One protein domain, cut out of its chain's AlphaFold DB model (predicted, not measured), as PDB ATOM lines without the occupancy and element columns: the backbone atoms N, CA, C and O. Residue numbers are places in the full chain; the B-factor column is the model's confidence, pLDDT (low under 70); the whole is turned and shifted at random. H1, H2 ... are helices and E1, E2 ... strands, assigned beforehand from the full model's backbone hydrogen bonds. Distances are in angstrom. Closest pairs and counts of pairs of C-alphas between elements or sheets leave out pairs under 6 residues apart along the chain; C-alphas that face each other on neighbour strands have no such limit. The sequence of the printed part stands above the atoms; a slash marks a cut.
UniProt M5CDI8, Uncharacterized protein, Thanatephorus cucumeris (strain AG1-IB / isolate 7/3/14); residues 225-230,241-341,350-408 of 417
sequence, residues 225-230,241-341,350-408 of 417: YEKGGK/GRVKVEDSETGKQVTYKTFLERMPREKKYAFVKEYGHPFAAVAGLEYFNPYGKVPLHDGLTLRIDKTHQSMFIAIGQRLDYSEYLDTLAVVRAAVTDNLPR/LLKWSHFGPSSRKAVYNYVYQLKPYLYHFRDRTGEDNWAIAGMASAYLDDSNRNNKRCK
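AT A GLANCE: This is residues 225 to 230, 241 to 341 and 350 to 408 of the 417 residues of an uncharacterized protein of Thanatephorus cucumeris (strain AG1-IB / isolate 7/3/14) (UniProt M5CDI8). A thin hairpin of two short strands, E1 and E2, makes an arm at one end of a body whose core is the crossed helices H4, H5 and H7, with short H6 packed on the beginning of H7. Residues 402 to 408 stick out, and H1 and H2 touch no helix. The 166 printed residues hold two named strands, then seven named helices; the antiparallel sheet has the order E1 - E2, and the class is mostly helix. The whole is compact, radius of gyration of the C-alphas 17.4 A, with spans of 56 by 49 by 28 A.

IN THESE COORDINATES: Find C-alpha 244 at (14.950, -3.624, 35.168), where E1, residues 244 to 246, begins; E2 is residues 253 to 255. Next come H1, 265 to 275, 15.2 A, H2, 279 to 283, and H3, 311 to 314. H4, 321 to 337, runs 24.5 A; H5, 358 to 371, runs 20.3 A; H6 is 373 to 378. H7, 387 to 407, runs 30.2 A to C-alpha 407 at (30.922, -0.740, 8.776).

HOW THE PARTS SIT: In the hairpin, N 245 and O 254 are 3.0 A apart, within hydrogen-bond range. Look at C-alphas 334 and 364, the closest of H4 and H5, 5.0 A: these touch at a steep tilt of 41 degrees, opposite ways. H7 touches H4, about perpendicular at 74 degrees, closest C-alphas 331 and 393, 6.5 A. H7 touches H6, closest C-alphas 378 and 388, 5.8 A. H3 only just touches H7, with 3 pairs of C-alphas within 8 A, the closest 311 and 388. Every O i to N i+4 pair is within range in H1, H2, H4 and H7, 9 of 10 in H5 and 0 of 2 in H6, which has 3 of 3 O i to N i+3 pairs; H3 is too short for O i to N i+4.

THE WHOLE: The farthest C-alphas, Glu 249 and Arg 341, are 55.8 A apart. Cuts leave 13.9 A between C-alphas 230 and 241, and 13.7 A between 341 and 350. The link H2 to H3 is long. Look for pLDDT under 70 at residues 227 to 230 and 405 to 408.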
ATOM      1  N   TYR A 225      13.161   3.737  30.824       89.38
ATOM      2  CA  TYR A 225      14.447   3.725  30.133       89.38
ATOM      3  C   TYR A 225      15.487   4.588  30.859       89.38
ATOM      4  O   TYR A 225      15.263   5.777  31.106       89.38
ATOM      5  N   GLU A 226      16.648   3.999  31.143       82.81
ATOM      6  CA  GLU A 226      17.804   4.657  31.758       82.81
ATOM      7  C   GLU A 226      18.882   4.944  30.692       82.81
ATOM      8  O   GLU A 226      19.200   4.108  29.838       82.81
ATOM      9  N   LYS A 227      19.459   6.156  30.722       69.62
ATOM     10  CA  LYS A 227      20.594   6.524  29.858       69.62
ATOM     11  C   LYS A 227      21.850   5.761  30.292       69.62
ATOM     12  O   LYS A 227      22.174   5.730  31.472       69.62
ATOM     13  N   GLY A 228      22.596   5.226  29.327       63.19
ATOM     14  CA  GLY A 228      23.910   4.627  29.571       63.19
ATOM     15  C   GLY A 228      25.011   5.685  29.602       63.19
ATOM     16  O   GLY A 228      25.053   6.544  28.718       63.19
ATOM     17  N   GLY A 229      25.896   5.586  30.596       57.00
ATOM     18  CA  GLY A 229      27.034   6.482  30.808       57.00
ATOM     19  C   GLY A 229      26.681   7.877  31.326       57.00
ATOM     20  O   GLY A 229      25.542   8.342  31.229       57.00
ATOM     21  N   LYS A 230      27.685   8.572  31.884       42.91
ATOM     22  CA  LYS A 230      27.535   9.978  32.292       42.91
ATOM     23  C   LYS A 230      27.090  10.804  31.083       42.91
ATOM     24  O   LYS A 230      27.663  10.692  30.001       42.91
ATOM     25  N   GLY A 241      19.302   1.507  28.238       83.38
ATOM     26  CA  GLY A 241      18.435   0.338  28.149       83.38
ATOM     27  C   GLY A 241      17.122   0.505  28.897       83.38
ATOM     28  O   GLY A 241      16.926   1.457  29.654       83.38
ATOM     29  N   ARG A 242      16.213  -0.449  28.674       86.50
ATOM     30  CA  ARG A 242      15.010  -0.575  29.495       86.50
ATOM     31  C   ARG A 242      15.408  -0.842  30.942       86.50
ATOM     32  O   ARG A 242      16.274  -1.677  31.200       86.50
ATOM     33  N   VAL A 243      14.751  -0.140  31.852       88.44
ATOM     34  CA  VAL A 243      14.932  -0.313  33.291       88.44
ATOM     35  C   VAL A 243      14.504  -1.717  33.687       88.44
ATOM     36  O   VAL A 243      13.427  -2.173  33.295       88.44
ATOM     37  N   LYS A 244      15.335  -2.392  34.483       88.94
ATOM     38  CA  LYS A 244      14.950  -3.624  35.168       88.94
ATOM     39  C   LYS A 244      14.613  -3.329  36.624       88.94
ATOM     40  O   LYS A 244      15.211  -2.446  37.238       88.94
ATOM     41  N   VAL A 245      13.632  -4.051  37.141       89.62
ATOM     42  CA  VAL A 245      13.253  -4.068  38.554       89.62
ATOM     43  C   VAL A 245      13.067  -5.510  38.985       89.62
ATOM     44  O   VAL A 245      12.733  -6.369  38.169       89.62
ATOM     45  N   GLU A 246      13.278  -5.763  40.267       91.94
ATOM     46  CA  GLU A 246      12.915  -7.038  40.861       91.94
ATOM     47  C   GLU A 246      11.398  -7.100  41.042       91.94
ATOM     48  O   GLU A 246      10.774  -6.165  41.546       91.94
ATOM     49  N   ASP A 247      10.812  -8.184  40.561       88.62
ATOM     50  CA  ASP A 247       9.410  -8.523  40.724       88.62
ATOM     51  C   ASP A 247       9.182  -9.054  42.147       88.62
ATOM     52  O   ASP A 247       9.786 -10.049  42.546       88.62
ATOM     53  N   SER A 248       8.337  -8.375  42.924       86.44
ATOM     54  CA  SER A 248       8.155  -8.639  44.360       86.44
ATOM     55  C   SER A 248       7.461  -9.964  44.684       86.44
ATOM     56  O   SER A 248       7.516 -10.404  45.828       86.44
ATOM     57  N   GLU A 249       6.803 -10.592  43.708       88.31
ATOM     58  CA  GLU A 249       6.115 -11.878  43.879       88.31
ATOM     59  C   GLU A 249       7.013 -13.058  43.485       88.31
ATOM     60  O   GLU A 249       6.879 -14.155  44.027       88.31
ATOM     61  N   THR A 250       7.943 -12.851  42.544       89.25
ATOM     62  CA  THR A 250       8.734 -13.933  41.933       89.25
ATOM     63  C   THR A 250      10.253 -13.810  42.092       89.25
ATOM     64  O   THR A 250      10.965 -14.734  41.691       89.25
ATOM     65  N   GLY A 251      10.769 -12.695  42.621       90.50
ATOM     66  CA  GLY A 251      12.208 -12.412  42.752       90.50
ATOM     67  C   GLY A 251      12.941 -12.241  41.413       90.50
ATOM     68  O   GLY A 251      14.167 -12.319  41.343       90.50
ATOM     69  N   LYS A 252      12.210 -12.077  40.301       91.81
ATOM     70  CA  LYS A 252      12.782 -12.062  38.945       91.81
ATOM     71  C   LYS A 252      13.001 -10.643  38.442       91.81
ATOM     72  O   LYS A 252      12.174  -9.759  38.623       91.81
ATOM     73  N   GLN A 253      14.105 -10.434  37.728       91.44
ATOM     74  CA  GLN A 253      14.426  -9.150  37.101       91.44
ATOM     75  C   GLN A 253      13.582  -8.921  35.834       91.44
ATOM     76  O   GLN A 253      13.963  -9.324  34.731       91.44
ATOM     77  N   VAL A 254      12.435  -8.261  36.000       90.88
ATOM     78  CA  VAL A 254      11.477  -7.919  34.938       90.88
ATOM     79  C   VAL A 254      11.749  -6.528  34.355       90.88
ATOM     80  O   VAL A 254      12.432  -5.698  34.952       90.88
ATOM     81  N   THR A 255      11.218  -6.246  33.162       90.50
ATOM     82  CA  THR A 255      11.282  -4.891  32.586       90.50
ATOM     83  C   THR A 255      10.263  -3.987  33.268       90.50
ATOM     84  O   THR A 255       9.061  -4.238  33.182       90.50
ATOM     85  N   TYR A 256      10.731  -2.907  33.891       91.62
ATOM     86  CA  TYR A 256       9.860  -1.892  34.472       91.62
ATOM     87  C   TYR A 256       9.027  -1.212  33.379       91.62
ATOM     88  O   TYR A 256       9.559  -0.713  32.388       91.62
ATOM     89  N   LYS A 257       7.710  -1.175  33.595       93.25
ATOM     90  CA  LYS A 257       6.747  -0.394  32.816       93.25
ATOM     91  C   LYS A 257       6.097   0.645  33.718       93.25
ATOM     92  O   LYS A 257       5.630   0.304  34.816       93.25
ATOM     93  N   THR A 258       6.021   1.874  33.219       94.75
ATOM     94  CA  THR A 258       5.236   2.966  33.813       94.75
ATOM     95  C   THR A 258       3.741   2.616  33.842       94.75
ATOM     96  O   THR A 258       3.317   1.595  33.295       94.75
ATOM     97  N   PHE A 259       2.917   3.468  34.458       95.19
ATOM     98  CA  PHE A 259       1.462   3.292  34.462       95.19
ATOM     99  C   PHE A 259       0.868   3.270  33.037       95.19
ATOM    100  O   PHE A 259       0.172   2.322  32.678       95.19
ATOM    101  N   LEU A 260       1.213   4.246  32.182       96.62
ATOM    102  CA  LEU A 260       0.693   4.304  30.807       96.62
ATOM    103  C   LEU A 260       1.176   3.128  29.941       96.62
ATOM    104  O   LEU A 260       0.398   2.597  29.156       96.62
ATOM    105  N   GLU A 261       2.416   2.651  30.105       95.50
ATOM    106  CA  GLU A 261       2.961   1.526  29.318       95.50
ATOM    107  C   GLU A 261       2.357   0.154  29.647       95.50
ATOM    108  O   GLU A 261       2.622  -0.827  28.943       95.50
ATOM    109  N   ARG A 262       1.543   0.062  30.704       94.44
ATOM    110  CA  ARG A 262       0.740  -1.131  31.010       94.44
ATOM    111  C   ARG A 262      -0.573  -1.166  30.218       94.44
ATOM    112  O   ARG A 262      -1.172  -2.230  30.119       94.44
ATOM    113  N   MET A 263      -0.999  -0.047  29.627       95.25
ATOM    114  CA  MET A 263      -2.256   0.071  28.883       95.25
ATOM    115  C   MET A 263      -2.063  -0.029  27.352       95.25
ATOM    116  O   MET A 263      -1.040   0.422  26.831       95.25
ATOM    117  N   PRO A 264      -3.048  -0.557  26.596       94.56
ATOM    118  CA  PRO A 264      -3.122  -0.405  25.138       94.56
ATOM    119  C   PRO A 264      -3.440   1.049  24.741       94.56
ATOM    120  O   PRO A 264      -3.986   1.811  25.543       94.56
ATOM    121  N   ARG A 265      -3.101   1.446  23.505       93.75
ATOM    122  CA  ARG A 265      -3.138   2.851  23.041       93.75
ATOM    123  C   ARG A 265      -4.511   3.504  23.223       93.75
ATOM    124  O   ARG A 265      -4.598   4.671  23.590       93.75
ATOM    125  N   GLU A 266      -5.567   2.742  22.997       93.69
ATOM    126  CA  GLU A 266      -6.965   3.165  23.046       93.69
ATOM    127  C   GLU A 266      -7.357   3.538  24.480       93.69
ATOM    128  O   GLU A 266      -7.945   4.597  24.713       93.69
ATOM    129  N   LYS A 267      -6.931   2.725  25.460       95.75
ATOM    130  CA  LYS A 267      -7.086   3.028  26.889       95.75
ATOM    131  C   LYS A 267      -6.194   4.190  27.321       95.75
ATOM    132  O   LYS A 267      -6.680   5.037  28.057       95.75
ATOM    133  N   LYS A 268      -4.952   4.312  26.818       96.69
ATOM    134  CA  LYS A 268      -4.106   5.502  27.075       96.69
ATOM    135  C   LYS A 268      -4.788   6.788  26.597       96.69
ATOM    136  O   LYS A 268      -4.824   7.763  27.340       96.69
ATOM    137  N   TYR A 269      -5.354   6.789  25.386       96.56
ATOM    138  CA  TYR A 269      -6.083   7.940  24.845       96.56
ATOM    139  C   TYR A 269      -7.289   8.311  25.716       96.56
ATOM    140  O   TYR A 269      -7.425   9.481  26.068       96.56
ATOM    141  N   ALA A 270      -8.127   7.332  26.075       97.00
ATOM    142  CA  ALA A 270      -9.318   7.552  26.894       97.00
ATOM    143  C   ALA A 270      -8.971   8.015  28.320       97.00
ATOM    144  O   ALA A 270      -9.493   9.026  28.774       97.00
ATOM    145  N   PHE A 271      -8.024   7.347  28.983       97.31
ATOM    146  CA  PHE A 271      -7.531   7.708  30.312       97.31
ATOM    147  C   PHE A 271      -6.951   9.132  30.352       97.31
ATOM    148  O   PHE A 271      -7.294   9.915  31.230       97.31
ATOM    149  N   VAL A 272      -6.134   9.514  29.363       97.38
ATOM    150  CA  VAL A 272      -5.554  10.869  29.283       97.38
ATOM    151  C   VAL A 272      -6.572  11.926  28.834       97.38
ATOM    152  O   VAL A 272      -6.394  13.110  29.111       97.38
ATOM    153  N   LYS A 273      -7.656  11.526  28.161       96.12
ATOM    154  CA  LYS A 273      -8.792  12.414  27.882       96.12
ATOM    155  C   LYS A 273      -9.588  12.717  29.159       96.12
ATOM    156  O   LYS A 273     -10.023  13.850  29.316       96.12
ATOM    157  N   GLU A 274      -9.757  11.728  30.036       95.94
ATOM    158  CA  GLU A 274     -10.535  11.841  31.277       95.94
ATOM    159  C   GLU A 274      -9.758  12.560  32.394       95.94
ATOM    160  O   GLU A 274     -10.238  13.537  32.960       95.94
ATOM    161  N   TYR A 275      -8.528  12.118  32.680       96.44
ATOM    162  CA  TYR A 275      -7.722  12.591  33.817       96.44
ATOM    163  C   TYR A 275      -6.593  13.560  33.422       96.44
ATOM    164  O   TYR A 275      -5.732  13.888  34.238       96.44
ATOM    165  N   GLY A 276      -6.555  13.993  32.158       96.31
ATOM    166  CA  GLY A 276      -5.483  14.821  31.605       96.31
ATOM    167  C   GLY A 276      -4.130  14.101  31.497       96.31
ATOM    168  O   GLY A 276      -3.972  12.932  31.863       96.31
ATOM    169  N   HIS A 277      -3.118  14.813  30.987       97.25
ATOM    170  CA  HIS A 277      -1.727  14.351  31.007       97.25
ATOM    171  C   HIS A 277      -0.884  15.211  31.963       97.25
ATOM    172  O   HIS A 277      -0.885  16.432  31.799       97.25
ATOM    173  N   PRO A 278      -0.062  14.630  32.858       96.94
ATOM    174  CA  PRO A 278       0.715  15.380  33.856       96.94
ATOM    175  C   PRO A 278       1.708  16.375  33.226       96.94
ATOM    176  O   PRO A 278       2.054  17.407  33.797       96.94
ATOM    177  N   PHE A 279       2.134  16.109  31.984       97.00
ATOM    178  CA  PHE A 279       2.961  17.032  31.200       97.00
ATOM    179  C   PHE A 279       2.261  18.356  30.838       97.00
ATOM    180  O   PHE A 279       2.956  19.329  30.566       97.00
ATOM    181  N   ALA A 280       0.926  18.436  30.846       96.00
ATOM    182  CA  ALA A 280       0.205  19.674  30.536       96.00
ATOM    183  C   ALA A 280       0.600  20.795  31.522       96.00
ATOM    184  O   ALA A 280       1.111  21.838  31.107       96.00
ATOM    185  N   ALA A 281       0.553  20.509  32.829       94.50
ATOM    186  CA  ALA A 281       1.026  21.407  33.889       94.50
ATOM    187  C   ALA A 281       2.547  21.679  33.836       94.50
ATOM    188  O   ALA A 281       3.030  22.725  34.284       94.50
ATOM    189  N   VAL A 282       3.343  20.766  33.263       94.44
ATOM    190  CA  VAL A 282       4.780  20.991  33.018       94.44
ATOM    191  C   VAL A 282       4.989  22.019  31.910       94.44
ATOM    192  O   VAL A 282       5.773  22.949  32.108       94.44
ATOM    193  N   ALA A 283       4.262  21.866  30.803       94.19
ATOM    194  CA  ALA A 283       4.361  22.655  29.580       94.19
ATOM    195  C   ALA A 283       3.581  23.987  29.603       94.19
ATOM    196  O   ALA A 283       3.753  24.790  28.690       94.19
ATOM    197  N   GLY A 284       2.745  24.229  30.619       93.06
ATOM    198  CA  GLY A 284       1.887  25.419  30.690       93.06
ATOM    199  C   GLY A 284       0.646  25.322  29.797       93.06
ATOM    200  O   GLY A 284       0.181  26.334  29.281       93.06
ATOM    201  N   LEU A 285       0.139  24.105  29.587       93.56
ATOM    202  CA  LEU A 285      -1.062  23.820  28.804       93.56
ATOM    203  C   LEU A 285      -2.228  23.426  29.714       93.56
ATOM    204  O   LEU A 285      -2.036  22.707  30.690       93.56
ATOM    205  N   GLU A 286      -3.439  23.822  29.325       91.81
ATOM    206  CA  GLU A 286      -4.695  23.325  29.904       91.81
ATOM    207  C   GLU A 286      -4.894  21.828  29.608       91.81
ATOM    208  O   GLU A 286      -5.256  21.049  30.487       91.81
ATOM    209  N   TYR A 287      -4.590  21.403  28.378       92.81
ATOM    210  CA  TYR A 287      -4.730  20.019  27.933       92.81
ATOM    211  C   TYR A 287      -3.588  19.602  27.000       92.81
ATOM    212  O   TYR A 287      -3.122  20.369  26.158       92.81
ATOM    213  N   PHE A 288      -3.154  18.350  27.136       95.81
ATOM    214  CA  PHE A 288      -2.187  17.686  26.264       95.81
ATOM    215  C   PHE A 288      -2.531  16.197  26.215       95.81
ATOM    216  O   PHE A 288      -2.732  15.585  27.260       95.81
ATOM    217  N   ASN A 289      -2.582  15.589  25.028       96.56
ATOM    218  CA  ASN A 289      -2.811  14.149  24.881       96.56
ATOM    219  C   ASN A 289      -2.014  13.620  23.676       96.56
ATOM    220  O   ASN A 289      -2.431  13.835  22.536       96.56
ATOM    221  N   PRO A 290      -0.876  12.927  23.890       96.69
ATOM    222  CA  PRO A 290      -0.003  12.502  22.797       96.69
ATOM    223  C   PRO A 290      -0.593  11.357  21.956       96.69
ATOM    224  O   PRO A 290      -0.089  11.054  20.876       96.69
ATOM    225  N   TYR A 291      -1.672  10.728  22.428       96.44
ATOM    226  CA  TYR A 291      -2.355   9.633  21.740       96.44
ATOM    227  C   TYR A 291      -3.502  10.120  20.842       96.44
ATOM    228  O   TYR A 291      -3.971   9.355  20.000       96.44
ATOM    229  N   GLY A 292      -3.955  11.367  21.025       92.06
ATOM    230  CA  GLY A 292      -5.098  11.961  20.332       92.06
ATOM    231  C   GLY A 292      -4.758  12.728  19.050       92.06
ATOM    232  O   GLY A 292      -3.614  12.788  18.601       92.06
ATOM    233  N   LYS A 293      -5.788  13.355  18.465       90.50
ATOM    234  CA  LYS A 293      -5.639  14.366  17.406       90.50
ATOM    235  C   LYS A 293      -5.395  15.744  18.026       90.50
ATOM    236  O   LYS A 293      -5.948  16.043  19.080       90.50
ATOM    237  N   VAL A 294      -4.631  16.582  17.332       90.06
ATOM    238  CA  VAL A 294      -4.356  17.984  17.689       90.06
ATOM    239  C   VAL A 294      -4.605  18.853  16.446       90.06
ATOM    240  O   VAL A 294      -4.234  18.417  15.352       90.06
ATOM    241  N   PRO A 295      -5.240  20.039  16.555       92.19
ATOM    242  CA  PRO A 295      -5.438  20.932  15.414       92.19
ATOM    243  C   PRO A 295      -4.103  21.382  14.806       92.19
ATOM    244  O   PRO A 295      -3.249  21.938  15.496       92.19
ATOM    245  N   LEU A 296      -3.927  21.192  13.499       92.06
ATOM    246  CA  LEU A 296      -2.741  21.654  12.765       92.06
ATOM    247  C   LEU A 296      -2.922  23.117  12.322       92.06
ATOM    248  O   LEU A 296      -2.908  23.423  11.133       92.06
ATOM    249  N   HIS A 297      -3.187  23.999  13.290       91.38
ATOM    250  CA  HIS A 297      -3.450  25.420  13.075       91.38
ATOM    251  C   HIS A 297      -2.866  26.275  14.206       91.38
ATOM    252  O   HIS A 297      -3.099  26.002  15.388       91.38
ATOM    253  N   ASP A 298      -2.148  27.339  13.846       86.69
ATOM    254  CA  ASP A 298      -1.320  28.097  14.783       86.69
ATOM    255  C   ASP A 298      -2.097  28.742  15.931       86.69
ATOM    256  O   ASP A 298      -1.699  28.616  17.089       86.69
ATOM    257  N   GLY A 299      -3.237  29.361  15.620       87.12
ATOM    258  CA  GLY A 299      -4.114  29.998  16.606       87.12
ATOM    259  C   GLY A 299      -4.979  29.037  17.431       87.12
ATOM    260  O   GLY A 299      -5.747  29.505  18.261       87.12
ATOM    261  N   LEU A 300      -4.901  27.718  17.198       89.69
ATOM    262  CA  LEU A 300      -5.677  26.706  17.941       89.69
ATOM    263  C   LEU A 300      -4.810  25.761  18.782       89.69
ATOM    264  O   LEU A 300      -5.324  25.118  19.693       89.69
ATOM    265  N   THR A 301      -3.507  25.673  18.502       92.94
ATOM    266  CA  THR A 301      -2.590  24.775  19.215       92.94
ATOM    267  C   THR A 301      -1.438  25.565  19.816       92.94
ATOM    268  O   THR A 301      -0.526  26.000  19.109       92.94
ATOM    269  N   LEU A 302      -1.445  25.707  21.141       94.12
ATOM    270  CA  LEU A 302      -0.384  26.372  21.899       94.12
ATOM    271  C   LEU A 302       0.993  25.736  21.636       94.12
ATOM    272  O   LEU A 302       1.120  24.513  21.505       94.12
ATOM    273  N   ARG A 303       2.028  26.581  21.554       95.31
ATOM    274  CA  ARG A 303       3.420  26.174  21.313       95.31
ATOM    275  C   ARG A 303       4.119  25.832  22.630       95.31
ATOM    276  O   ARG A 303       4.016  26.590  23.588       95.31
ATOM    277  N   ILE A 304       4.879  24.741  22.648       96.19
ATOM    278  CA  ILE A 304       5.765  24.360  23.752       96.19
ATOM    279  C   ILE A 304       7.206  24.662  23.330       96.19
ATOM    280  O   ILE A 304       7.725  24.062  22.385       96.19
ATOM    281  N   ASP A 305       7.860  25.589  24.032       94.19
ATOM    282  CA  ASP A 305       9.253  25.956  23.764       94.19
ATOM    283  C   ASP A 305      10.249  24.883  24.248       94.19
ATOM    284  O   ASP A 305       9.984  24.090  25.156       94.19
ATOM    285  N   LYS A 306      11.420  24.837  23.604       92.81
ATOM    286  CA  LYS A 306      12.449  23.818  23.841       92.81
ATOM    287  C   LYS A 306      13.072  23.936  25.233       92.81
ATOM    288  O   LYS A 306      13.612  24.979  25.585       92.81
ATOM    289  N   THR A 307      13.110  22.827  25.974       90.56
ATOM    290  CA  THR A 307      13.784  22.742  27.282       90.56
ATOM    291  C   THR A 307      15.172  22.092  27.186       90.56
ATOM    292  O   THR A 307      15.535  21.485  26.175       90.56
ATOM    293  N   HIS A 308      15.959  22.185  28.263       88.06
ATOM    294  CA  HIS A 308      17.269  21.523  28.392       88.06
ATOM    295  C   HIS A 308      17.181  20.025  28.760       88.06
ATOM    296  O   HIS A 308      18.206  19.365  28.926       88.06
ATOM    297  N   GLN A 309      15.973  19.472  28.918       88.25
ATOM    298  CA  GLN A 309      15.774  18.074  29.307       88.25
ATOM    299  C   GLN A 309      16.043  17.114  28.134       88.25
ATOM    300  O   GLN A 309      16.072  17.498  26.965       88.25
ATOM    301  N   SER A 310      16.223  15.820  28.421       88.94
ATOM    302  CA  SER A 310      16.334  14.809  27.361       88.94
ATOM    303  C   SER A 310      15.041  14.701  26.554       88.94
ATOM    304  O   SER A 310      13.972  14.620  27.152       88.94
ATOM    305  N   MET A 311      15.161  14.617  25.220       93.12
ATOM    306  CA  MET A 311      14.063  14.700  24.241       93.12
ATOM    307  C   MET A 311      12.747  14.050  24.694       93.12
ATOM    308  O   MET A 311      11.737  14.737  24.762       93.12
ATOM    309  N   PHE A 312      12.756  12.766  25.074       92.75
ATOM    310  CA  PHE A 312      11.540  12.051  25.487       92.75
ATOM    311  C   PHE A 312      10.821  12.688  26.692       92.75
ATOM    312  O   PHE A 312       9.598  12.706  26.721       92.75
ATOM    313  N   ILE A 313      11.548  13.274  27.651       93.44
ATOM    314  CA  ILE A 313      10.952  14.030  28.765       93.44
ATOM    315  C   ILE A 313      10.429  15.379  28.263       93.44
ATOM    316  O   ILE A 313       9.304  15.756  28.588       93.44
ATOM    317  N   ALA A 314      11.222  16.069  27.439       95.12
ATOM    318  CA  ALA A 314      10.917  17.397  26.911       95.12
ATOM    319  C   ALA A 314       9.694  17.436  25.970       95.12
ATOM    320  O   ALA A 314       9.134  18.510  25.777       95.12
ATOM    321  N   ILE A 315       9.276  16.294  25.405       96.75
ATOM    322  CA  ILE A 315       8.098  16.180  24.521       96.75
ATOM    323  C   ILE A 315       6.899  15.445  25.151       96.75
ATOM    324  O   ILE A 315       5.999  15.009  24.435       96.75
ATOM    325  N   GLY A 316       6.890  15.272  26.476       96.31
ATOM    326  CA  GLY A 316       5.767  14.672  27.208       96.31
ATOM    327  C   GLY A 316       5.777  13.146  27.343       96.31
ATOM    328  O   GLY A 316       4.858  12.595  27.936       96.31
ATOM    329  N   GLN A 317       6.807  12.451  26.859       96.50
ATOM    330  CA  GLN A 317       6.864  10.985  26.775       96.50
ATOM    331  C   GLN A 317       7.691  10.311  27.888       96.50
ATOM    332  O   GLN A 317       8.113   9.164  27.752       96.50
ATOM    333  N   ARG A 318       7.934  10.975  29.029       95.12
ATOM    334  CA  ARG A 318       8.585  10.334  30.197       95.12
ATOM    335  C   ARG A 318       7.764   9.186  30.780       95.12
ATOM    336  O   ARG A 318       8.332   8.202  31.245       95.12
ATOM    337  N   LEU A 319       6.441   9.329  30.742       96.12
ATOM    338  CA  LEU A 319       5.490   8.322  31.208       96.12
ATOM    339  C   LEU A 319       5.214   7.241  30.153       96.12
ATOM    340  O   LEU A 319       4.562   6.258  30.484       96.12
ATOM    341  N   ASP A 320       5.713   7.381  28.920       96.56
ATOM    342  CA  ASP A 320       5.562   6.384  27.857       96.56
ATOM    343  C   ASP A 320       6.759   6.387  26.893       96.56
ATOM    344  O   ASP A 320       6.737   6.936  25.787       96.56
ATOM    345  N   TYR A 321       7.845   5.737  27.316       94.44
ATOM    346  CA  TYR A 321       9.032   5.603  26.476       94.44
ATOM    347  C   TYR A 321       8.774   4.728  25.233       94.44
ATOM    348  O   TYR A 321       9.496   4.829  24.242       94.44
ATOM    349  N   SER A 322       7.735   3.889  25.247       93.62
ATOM    350  CA  SER A 322       7.306   3.111  24.080       93.62
ATOM    351  C   SER A 322       6.733   4.023  22.990       93.62
ATOM    352  O   SER A 322       7.198   3.973  21.854       93.62
ATOM    353  N   GLU A 323       5.829   4.942  23.341       96.12
ATOM    354  CA  GLU A 323       5.293   5.950  22.412       96.12
ATOM    355  C   GLU A 323       6.396   6.871  21.860       96.12
ATOM    356  O   GLU A 323       6.353   7.270  20.691       96.12
ATOM    357  N   TYR A 324       7.432   7.171  22.655       95.94
ATOM    358  CA  TYR A 324       8.629   7.866  22.172       95.94
ATOM    359  C   TYR A 324       9.403   7.066  21.111       95.94
ATOM    360  O   TYR A 324       9.826   7.640  20.106       95.94
ATOM    361  N   LEU A 325       9.581   5.752  21.292       94.75
ATOM    362  CA  LEU A 325      10.250   4.896  20.304       94.75
ATOM    363  C   LEU A 325       9.442   4.783  19.002       94.75
ATOM    364  O   LEU A 325      10.028   4.899  17.923       94.75
ATOM    365  N   ASP A 326       8.117   4.656  19.086       96.44
ATOM    366  CA  ASP A 326       7.226   4.675  17.916       96.44
ATOM    367  C   ASP A 326       7.279   6.028  17.192       96.44
ATOM    368  O   ASP A 326       7.281   6.105  15.964       96.44
ATOM    369  N   THR A 327       7.368   7.122  17.951       97.75
ATOM    370  CA  THR A 327       7.534   8.475  17.407       97.75
ATOM    371  C   THR A 327       8.883   8.637  16.703       97.75
ATOM    372  O   THR A 327       8.934   9.177  15.596       97.75
ATOM    373  N   LEU A 328       9.970   8.101  17.268       97.00
ATOM    374  CA  LEU A 328      11.265   8.036  16.584       97.00
ATOM    375  C   LEU A 328      11.196   7.204  15.296       97.00
ATOM    376  O   LEU A 328      11.831   7.581  14.314       97.00
ATOM    377  N   ALA A 329      10.451   6.096  15.270       97.75
ATOM    378  CA  ALA A 329      10.278   5.287  14.062       97.75
ATOM    379  C   ALA A 329       9.562   6.073  12.946       97.75
ATOM    380  O   ALA A 329      10.053   6.100  11.818       97.75
ATOM    381  N   VAL A 330       8.483   6.792  13.279       98.38
ATOM    382  CA  VAL A 330       7.768   7.687  12.348       98.38
ATOM    383  C   VAL A 330       8.683   8.789  11.798       98.38
ATOM    384  O   VAL A 330       8.724   8.996  10.587       98.38
ATOM    385  N   VAL A 331       9.465   9.463  12.650       98.56
ATOM    386  CA  VAL A 331      10.410  10.503  12.195       98.56
ATOM    387  C   VAL A 331      11.507   9.914  11.299       98.56
ATOM    388  O   VAL A 331      11.871  10.529  10.301       98.56
ATOM    389  N   ARG A 332      12.017   8.711  11.596       97.94
ATOM    390  CA  ARG A 332      13.030   8.027  10.765       97.94
ATOM    391  C   ARG A 332      12.512   7.677   9.373       97.94
ATOM    392  O   ARG A 332      13.234   7.907   8.405       97.94
ATOM    393  N   ALA A 333      11.287   7.158   9.275       98.12
ATOM    394  CA  ALA A 333      10.638   6.887   7.995       98.12
ATOM    395  C   ALA A 333      10.498   8.186   7.187       98.12
ATOM    396  O   ALA A 333      11.081   8.302   6.114       98.12
ATOM    397  N   ALA A 334       9.892   9.220   7.782       98.31
ATOM    398  CA  ALA A 334       9.722  10.526   7.147       98.31
ATOM    399  C   ALA A 334      11.045  11.125   6.624       98.31
ATOM    400  O   ALA A 334      11.092  11.622   5.500       98.31
ATOM    401  N   VAL A 335      12.127  11.060   7.410       97.94
ATOM    402  CA  VAL A 335      13.465  11.558   7.026       97.94
ATOM    403  C   VAL A 335      14.090  10.737   5.891       97.94
ATOM    404  O   VAL A 335      14.805  11.306   5.069       97.94
ATOM    405  N   THR A 336      13.819   9.430   5.833       95.81
ATOM    406  CA  THR A 336      14.304   8.528   4.772       95.81
ATOM    407  C   THR A 336      13.547   8.756   3.463       95.81
ATOM    408  O   THR A 336      14.161   8.918   2.412       95.81
ATOM    409  N   ASP A 337      12.220   8.859   3.536       96.19
ATOM    410  CA  ASP A 337      11.341   9.053   2.376       96.19
ATOM    411  C   ASP A 337      11.541  10.434   1.713       96.19
ATOM    412  O   ASP A 337      11.254  10.611   0.530       96.19
ATOM    413  N   ASN A 338      12.062  11.416   2.462       96.00
ATOM    414  CA  ASN A 338      12.242  12.809   2.028       96.00
ATOM    415  C   ASN A 338      13.718  13.250   1.967       96.00
ATOM    416  O   ASN A 338      14.023  14.437   2.131       96.00
ATOM    417  N   LEU A 339      14.640  12.308   1.728       93.38
ATOM    418  CA  LEU A 339      16.064  12.601   1.545       93.38
ATOM    419  C   LEU A 339      16.292  13.656   0.431       93.38
ATOM    420  O   LEU A 339      15.756  13.522  -0.675       93.38
ATOM    421  N   PRO A 340      17.092  14.712   0.680       89.75
ATOM    422  CA  PRO A 340      17.334  15.773  -0.294       89.75
ATOM    423  C   PRO A 340      18.224  15.286  -1.449       89.75
ATOM    424  O   PRO A 340      19.440  15.189  -1.303       89.75
ATOM    425  N   ARG A 341      17.613  15.026  -2.617       82.56
ATOM    426  CA  ARG A 341      18.280  14.482  -3.824       82.56
ATOM    427  C   ARG A 341      19.529  15.265  -4.248       82.56
ATOM    428  O   ARG A 341      20.555  14.666  -4.531       82.56
ATOM    429  N   LEU A 350      29.152  14.542   5.711       89.81
ATOM    430  CA  LEU A 350      28.047  13.583   5.736       89.81
ATOM    431  C   LEU A 350      26.714  14.329   5.750       89.81
ATOM    432  O   LEU A 350      26.667  15.489   6.165       89.81
ATOM    433  N   LEU A 351      25.633  13.656   5.351       91.12
ATOM    434  CA  LEU A 351      24.292  14.230   5.407       91.12
ATOM    435  C   LEU A 351      23.908  14.589   6.853       91.12
ATOM    436  O   LEU A 351      24.086  13.795   7.778       91.12
ATOM    437  N   LYS A 352      23.366  15.795   7.027       94.88
ATOM    438  CA  LYS A 352      22.871  16.353   8.290       94.88
ATOM    439  C   LYS A 352      21.511  17.006   8.069       94.88
ATOM    440  O   LYS A 352      21.188  17.384   6.946       94.88
ATOM    441  N   TRP A 353      20.759  17.227   9.148       95.62
ATOM    442  CA  TRP A 353      19.471  17.931   9.089       95.62
ATOM    443  C   TRP A 353      19.579  19.341   8.481       95.62
ATOM    444  O   TRP A 353      18.692  19.781   7.757       95.62
ATOM    445  N   SER A 354      20.719  20.013   8.670       93.50
ATOM    446  CA  SER A 354      21.034  21.299   8.036       93.50
ATOM    447  C   SER A 354      20.975  21.279   6.503       93.50
ATOM    448  O   SER A 354      20.744  22.325   5.911       93.50
ATOM    449  N   HIS A 355      21.160  20.120   5.858       94.44
ATOM    450  CA  HIS A 355      21.132  19.984   4.394       94.44
ATOM    451  C   HIS A 355      19.716  19.713   3.850       94.44
ATOM    452  O   HIS A 355      19.512  19.704   2.638       94.44
ATOM    453  N   PHE A 356      18.725  19.498   4.724       94.31
ATOM    454  CA  PHE A 356      17.319  19.460   4.332       94.31
ATOM    455  C   PHE A 356      16.849  20.906   4.146       94.31
ATOM    456  O   PHE A 356      16.756  21.662   5.120       94.31
ATOM    457  N   GLY A 357      16.574  21.292   2.898       93.31
ATOM    458  CA  GLY A 357      15.973  22.586   2.567       93.31
ATOM    459  C   GLY A 357      14.494  22.674   2.984       93.31
ATOM    460  O   GLY A 357      13.898  21.644   3.322       93.31
ATOM    461  N   PRO A 358      13.876  23.872   2.935       92.50
ATOM    462  CA  PRO A 358      12.525  24.106   3.457       92.50
ATOM    463  C   PRO A 358      11.472  23.123   2.931       92.50
ATOM    464  O   PRO A 358      10.717  22.557   3.718       92.50
ATOM    465  N   SER A 359      11.473  22.828   1.626       92.56
ATOM    466  CA  SER A 359      10.534  21.880   1.008       92.56
ATOM    467  C   SER A 359      10.660  20.459   1.575       92.56
ATOM    468  O   SER A 359       9.648  19.835   1.883       92.56
ATOM    469  N   SER A 360      11.889  19.963   1.776       94.62
ATOM    470  CA  SER A 360      12.132  18.644   2.379       94.62
ATOM    471  C   SER A 360      11.727  18.613   3.853       94.62
ATOM    472  O   SER A 360      11.091  17.653   4.278       94.62
ATOM    473  N   ARG A 361      12.023  19.669   4.631       95.62
ATOM    474  CA  ARG A 361      11.570  19.758   6.034       95.62
ATOM    475  C   ARG A 361      10.047  19.776   6.125       95.62
ATOM    476  O   ARG A 361       9.484  18.989   6.874       95.62
ATOM    477  N   LYS A 362       9.376  20.590   5.305       94.88
ATOM    478  CA  LYS A 362       7.909  20.672   5.249       94.88
ATOM    479  C   LYS A 362       7.268  19.331   4.881       94.88
ATOM    480  O   LYS A 362       6.251  18.971   5.467       94.88
ATOM    481  N   ALA A 363       7.874  18.561   3.976       96.31
ATOM    482  CA  ALA A 363       7.404  17.216   3.645       96.31
ATOM    483  C   ALA A 363       7.571  16.224   4.817       96.31
ATOM    484  O   ALA A 363       6.615  15.526   5.157       96.31
ATOM    485  N   VAL A 364       8.724  16.237   5.507       98.06
ATOM    486  CA  VAL A 364       8.937  15.473   6.756       98.06
ATOM    487  C   VAL A 364       7.904  15.861   7.817       98.06
ATOM    488  O   VAL A 364       7.293  14.987   8.426       98.06
ATOM    489  N   TYR A 365       7.673  17.158   8.034       97.19
ATOM    490  CA  TYR A 365       6.736  17.648   9.046       97.19
ATOM    491  C   TYR A 365       5.292  17.260   8.721       97.19
ATOM    492  O   TYR A 365       4.614  16.721   9.590       97.19
ATOM    493  N   ASN A 366       4.851  17.407   7.470       96.38
ATOM    494  CA  ASN A 366       3.522  16.970   7.040       96.38
ATOM    495  C   ASN A 366       3.299  15.464   7.272       96.38
ATOM    496  O   ASN A 366       2.268  15.084   7.825       96.38
ATOM    497  N   TYR A 367       4.269  14.614   6.909       97.94
ATOM    498  CA  TYR A 367       4.215  13.167   7.161       97.94
ATOM    499  C   TYR A 367       4.111  12.868   8.665       97.94
ATOM    500  O   TYR A 367       3.254  12.104   9.111       97.94
ATOM    501  N   VAL A 368       4.970  13.496   9.473       98.25
ATOM    502  CA  VAL A 368       5.008  13.270  10.923       98.25
ATOM    503  C   VAL A 368       3.720  13.751  11.597       98.25
ATOM    504  O   VAL A 368       3.190  13.037  12.446       98.25
ATOM    505  N   TYR A 369       3.161  14.900  11.208       97.25
ATOM    506  CA  TYR A 369       1.913  15.416  11.782       97.25
ATOM    507  C   TYR A 369       0.680  14.573  11.418       97.25
ATOM    508  O   TYR A 369      -0.257  14.520  12.211       97.25
ATOM    509  N   GLN A 370       0.673  13.864  10.283       96.12
ATOM    510  CA  GLN A 370      -0.407  12.923   9.946       96.12
ATOM    511  C   GLN A 370      -0.462  11.718  10.903       96.12
ATOM    512  O   GLN A 370      -1.548  11.218  11.192       96.12
ATOM    513  N   LEU A 371       0.691  11.263  11.412       96.81
ATOM    514  CA  LEU A 371       0.809  10.049  12.234       96.81
ATOM    515  C   LEU A 371       0.996  10.325  13.737       96.81
ATOM    516  O   LEU A 371       0.610   9.506  14.570       96.81
ATOM    517  N   LYS A 372       1.594  11.466  14.094       97.38
ATOM    518  CA  LYS A 372       1.883  11.922  15.465       97.38
ATOM    519  C   LYS A 372       1.542  13.426  15.599       97.38
ATOM    520  O   LYS A 372       2.437  14.240  15.843       97.38
ATOM    521  N   PRO A 373       0.262  13.831  15.443       96.62
ATOM    522  CA  PRO A 373      -0.150  15.242  15.365       96.62
ATOM    523  C   PRO A 373       0.206  16.071  16.604       96.62
ATOM    524  O   PRO A 373       0.436  17.271  16.485       96.62
ATOM    525  N   TYR A 374       0.337  15.444  17.780       97.31
ATOM    526  CA  TYR A 374       0.775  16.124  19.003       97.31
ATOM    527  C   TYR A 374       2.148  16.808  18.861       97.31
ATOM    528  O   TYR A 374       2.437  17.764  19.580       97.31
ATOM    529  N   LEU A 375       2.990  16.380  17.912       97.75
ATOM    530  CA  LEU A 375       4.272  17.034  17.668       97.75
ATOM    531  C   LEU A 375       4.137  18.467  17.125       97.75
ATOM    532  O   LEU A 375       5.100  19.226  17.220       97.75
ATOM    533  N   TYR A 376       2.964  18.871  16.624       97.25
ATOM    534  CA  TYR A 376       2.685  20.246  16.186       97.25
ATOM    535  C   TYR A 376       2.728  21.272  17.341       97.25
ATOM    536  O   TYR A 376       2.911  22.467  17.105       97.25
ATOM    537  N   HIS A 377       2.676  20.829  18.604       97.31
ATOM    538  CA  HIS A 377       3.003  21.678  19.757       97.31
ATOM    539  C   HIS A 377       4.467  22.172  19.748       97.31
ATOM    540  O   HIS A 377       4.738  23.259  20.246       97.31
ATOM    541  N   PHE A 378       5.412  21.416  19.174       97.25
ATOM    542  CA  PHE A 378       6.861  21.698  19.224       97.25
ATOM    543  C   PHE A 378       7.409  22.397  17.969       97.25
ATOM    544  O   PHE A 378       8.616  22.370  17.703       97.25
ATOM    545  N   ARG A 379       6.521  23.011  17.181       95.56
ATOM    546  CA  ARG A 379       6.906  23.964  16.134       95.56
ATOM    547  C   ARG A 379       7.577  25.206  16.737       95.56
ATOM    548  O   ARG A 379       7.566  25.386  17.954       95.56
ATOM    549  N   ASP A 380       8.198  26.032  15.911       90.12
ATOM    550  CA  ASP A 380       8.878  27.257  16.332       90.12
ATOM    551  C   ASP A 380       7.962  28.503  16.275       90.12
ATOM    552  O   ASP A 380       6.742  28.395  16.412       90.12
ATOM    553  N   ARG A 381       8.538  29.710  16.159       86.81
ATOM    554  CA  ARG A 381       7.768  30.965  16.090       86.81
ATOM    555  C   ARG A 381       7.201  31.283  14.704       86.81
ATOM    556  O   ARG A 381       6.275  32.086  14.653       86.81
ATOM    557  N   THR A 382       7.731  30.709  13.623       85.19
ATOM    558  CA  THR A 382       7.186  30.906  12.265       85.19
ATOM    559  C   THR A 382       6.233  29.782  11.864       85.19
ATOM    560  O   THR A 382       5.446  29.952  10.938       85.19
ATOM    561  N   GLY A 383       6.295  28.637  12.555       81.75
ATOM    562  CA  GLY A 383       5.571  27.420  12.192       81.75
ATOM    563  C   GLY A 383       6.262  26.624  11.078       81.75
ATOM    564  O   GLY A 383       5.780  25.554  10.702       81.75
ATOM    565  N   GLU A 384       7.393  27.116  10.560       85.88
ATOM    566  CA  GLU A 384       8.139  26.498   9.461       85.88
ATOM    567  C   GLU A 384       9.134  25.439   9.941       85.88
ATOM    568  O   GLU A 384       9.436  24.513   9.184       85.88
ATOM    569  N   ASP A 385       9.626  25.544  11.182       92.88
ATOM    570  CA  ASP A 385      10.507  24.550  11.800       92.88
ATOM    571  C   ASP A 385       9.882  23.913  13.058       92.88
ATOM    572  O   ASP A 385       8.923  24.419  13.641       92.88
ATOM    573  N   ASN A 386      10.399  22.755  13.471       97.31
ATOM    574  CA  ASN A 386       9.923  21.994  14.620       97.31
ATOM    575  C   ASN A 386      11.101  21.425  15.404       97.31
ATOM    576  O   ASN A 386      11.783  20.504  14.953       97.31
ATOM    577  N   TRP A 387      11.338  21.955  16.606       97.00
ATOM    578  CA  TRP A 387      12.554  21.665  17.363       97.00
ATOM    579  C   TRP A 387      12.632  20.205  17.827       97.00
ATOM    580  O   TRP A 387      13.735  19.661  17.954       97.00
ATOM    581  N   ALA A 388      11.484  19.561  18.053       97.62
ATOM    582  CA  ALA A 388      11.412  18.159  18.442       97.62
ATOM    583  C   ALA A 388      11.743  17.248  17.253       97.62
ATOM    584  O   ALA A 388      12.631  16.397  17.359       97.62
ATOM    585  N   ILE A 389      11.089  17.457  16.104       98.38
ATOM    586  CA  ILE A 389      11.329  16.660  14.891       98.38
ATOM    587  C   ILE A 389      12.751  16.895  14.373       98.38
ATOM    588  O   ILE A 389      13.466  15.925  14.134       98.38
ATOM    589  N   ALA A 390      13.212  18.146  14.290       97.25
ATOM    590  CA  ALA A 390      14.575  18.492  13.886       97.25
ATOM    591  C   ALA A 390      15.639  17.836  14.783       97.25
ATOM    592  O   ALA A 390      16.652  17.327  14.292       97.25
ATOM    593  N   GLY A 391      15.407  17.793  16.101       96.81
ATOM    594  CA  GLY A 391      16.290  17.112  17.050       96.81
ATOM    595  C   GLY A 391      16.298  15.589  16.879       96.81
ATOM    596  O   GLY A 391      17.367  14.977  16.881       96.81
ATOM    597  N   MET A 392      15.129  14.975  16.679       97.69
ATOM    598  CA  MET A 392      14.997  13.533  16.433       97.69
ATOM    599  C   MET A 392      15.606  13.110  15.085       97.69
ATOM    600  O   MET A 392      16.329  12.113  15.022       97.69
ATOM    601  N   ALA A 393      15.395  13.900  14.029       97.88
ATOM    602  CA  ALA A 393      15.985  13.706  12.708       97.88
ATOM    603  C   ALA A 393      17.516  13.842  12.738       97.88
ATOM    604  O   ALA A 393      18.223  12.980  12.218       97.88
ATOM    605  N   SER A 394      18.040  14.872  13.415       96.62
ATOM    606  CA  SER A 394      19.486  15.062  13.597       96.62
ATOM    607  C   SER A 394      20.127  13.876  14.324       96.62
ATOM    608  O   SER A 394      21.121  13.331  13.851       96.62
ATOM    609  N   ALA A 395      19.521  13.417  15.427       94.12
ATOM    610  CA  ALA A 395      20.019  12.275  16.190       94.12
ATOM    611  C   ALA A 395      20.010  10.964  15.380       94.12
ATOM    612  O   ALA A 395      20.941  10.166  15.498       94.12
ATOM    613  N   TYR A 396      18.992  10.746  14.537       95.50
ATOM    614  CA  TYR A 396      18.956   9.611  13.612       95.50
ATOM    615  C   TYR A 396      20.066   9.685  12.558       95.50
ATOM    616  O   TYR A 396      20.784   8.701  12.370       95.50
ATOM    617  N   LEU A 397      20.231  10.837  11.900       94.69
ATOM    618  CA  LEU A 397      21.263  11.024  10.880       94.69
ATOM    619  C   LEU A 397      22.662  10.820  11.475       94.69
ATOM    620  O   LEU A 397      23.459  10.092  10.893       94.69
ATOM    621  N   ASP A 398      22.944  11.354  12.668       91.50
ATOM    622  CA  ASP A 398      24.219  11.139  13.361       91.50
ATOM    623  C   ASP A 398      24.454   9.670  13.770       91.50
ATOM    624  O   ASP A 398      25.586   9.191  13.686       91.50
ATOM    625  N   ASP A 399      23.425   8.913  14.168       87.25
ATOM    626  CA  ASP A 399      23.568   7.471  14.425       87.25
ATOM    627  C   ASP A 399      23.781   6.656  13.141       87.25
ATOM    628  O   ASP A 399      24.668   5.800  13.112       87.25
ATOM    629  N   SER A 400      23.045   6.957  12.068       87.38
ATOM    630  CA  SER A 400      23.235   6.347  10.743       87.38
ATOM    631  C   SER A 400      24.664   6.589  10.231       87.38
ATOM    632  O   SER A 400      25.415   5.653   9.954       87.38
ATOM    633  N   ASN A 401      25.106   7.848  10.274       87.62
ATOM    634  CA  ASN A 401      26.463   8.291   9.960       87.62
ATOM    635  C   ASN A 401      27.544   7.573  10.788       87.62
ATOM    636  O   ASN A 401      28.584   7.178  10.251       87.62
ATOM    637  N   ARG A 402      27.321   7.391  12.099       82.56
ATOM    638  CA  ARG A 402      28.245   6.664  12.988       82.56
ATOM    639  C   ARG A 402      28.305   5.170  12.676       82.56
ATOM    640  O   ARG A 402      29.378   4.586  12.816       82.56
ATOM    641  N   ASN A 403      27.202   4.561  12.247       77.06
ATOM    642  CA  ASN A 403      27.164   3.153  11.857       77.06
ATOM    643  C   ASN A 403      27.855   2.939  10.501       77.06
ATOM    644  O   ASN A 403      28.780   2.133  10.428       77.06
ATOM    645  N   ASN A 404      27.538   3.739   9.479       70.88
ATOM    646  CA  ASN A 404      28.157   3.637   8.151       70.88
ATOM    647  C   ASN A 404      29.688   3.811   8.220       70.88
ATOM    648  O   ASN A 404      30.435   3.009   7.656       70.88
ATOM    649  N   LYS A 405      30.178   4.775   9.021       63.72
ATOM    650  CA  LYS A 405      31.618   4.947   9.305       63.72
ATOM    651  C   LYS A 405      32.275   3.737   9.983       63.72
ATOM    652  O   LYS A 405      33.468   3.516   9.785       63.72
ATOM    653  N   ARG A 406      31.534   2.970  10.790       56.69
ATOM    654  CA  ARG A 406      32.029   1.758  11.470       56.69
ATOM    655  C   ARG A 406      32.028   0.535  10.560       56.69
ATOM    656  O   ARG A 406      32.935  -0.279  10.673       56.69
ATOM    657  N   CYS A 407      31.050   0.415   9.662       49.94
ATOM    658  CA  CYS A 407      30.922  -0.740   8.776       49.94
ATOM    659  C   CYS A 407      32.079  -0.869   7.774       49.94
ATOM    660  O   CYS A 407      32.385  -1.988   7.379       49.94
ATOM    661  N   LYS A 408      32.713   0.243   7.353       42.53
ATOM    662  CA  LYS A 408      33.846   0.286   6.391       42.53
ATOM    663  C   LYS A 408      33.633  -0.479   5.066       42.53
ATOM    664  O   LYS A 408      34.572  -0.646   4.290       42.53
TER     665      LYS A 408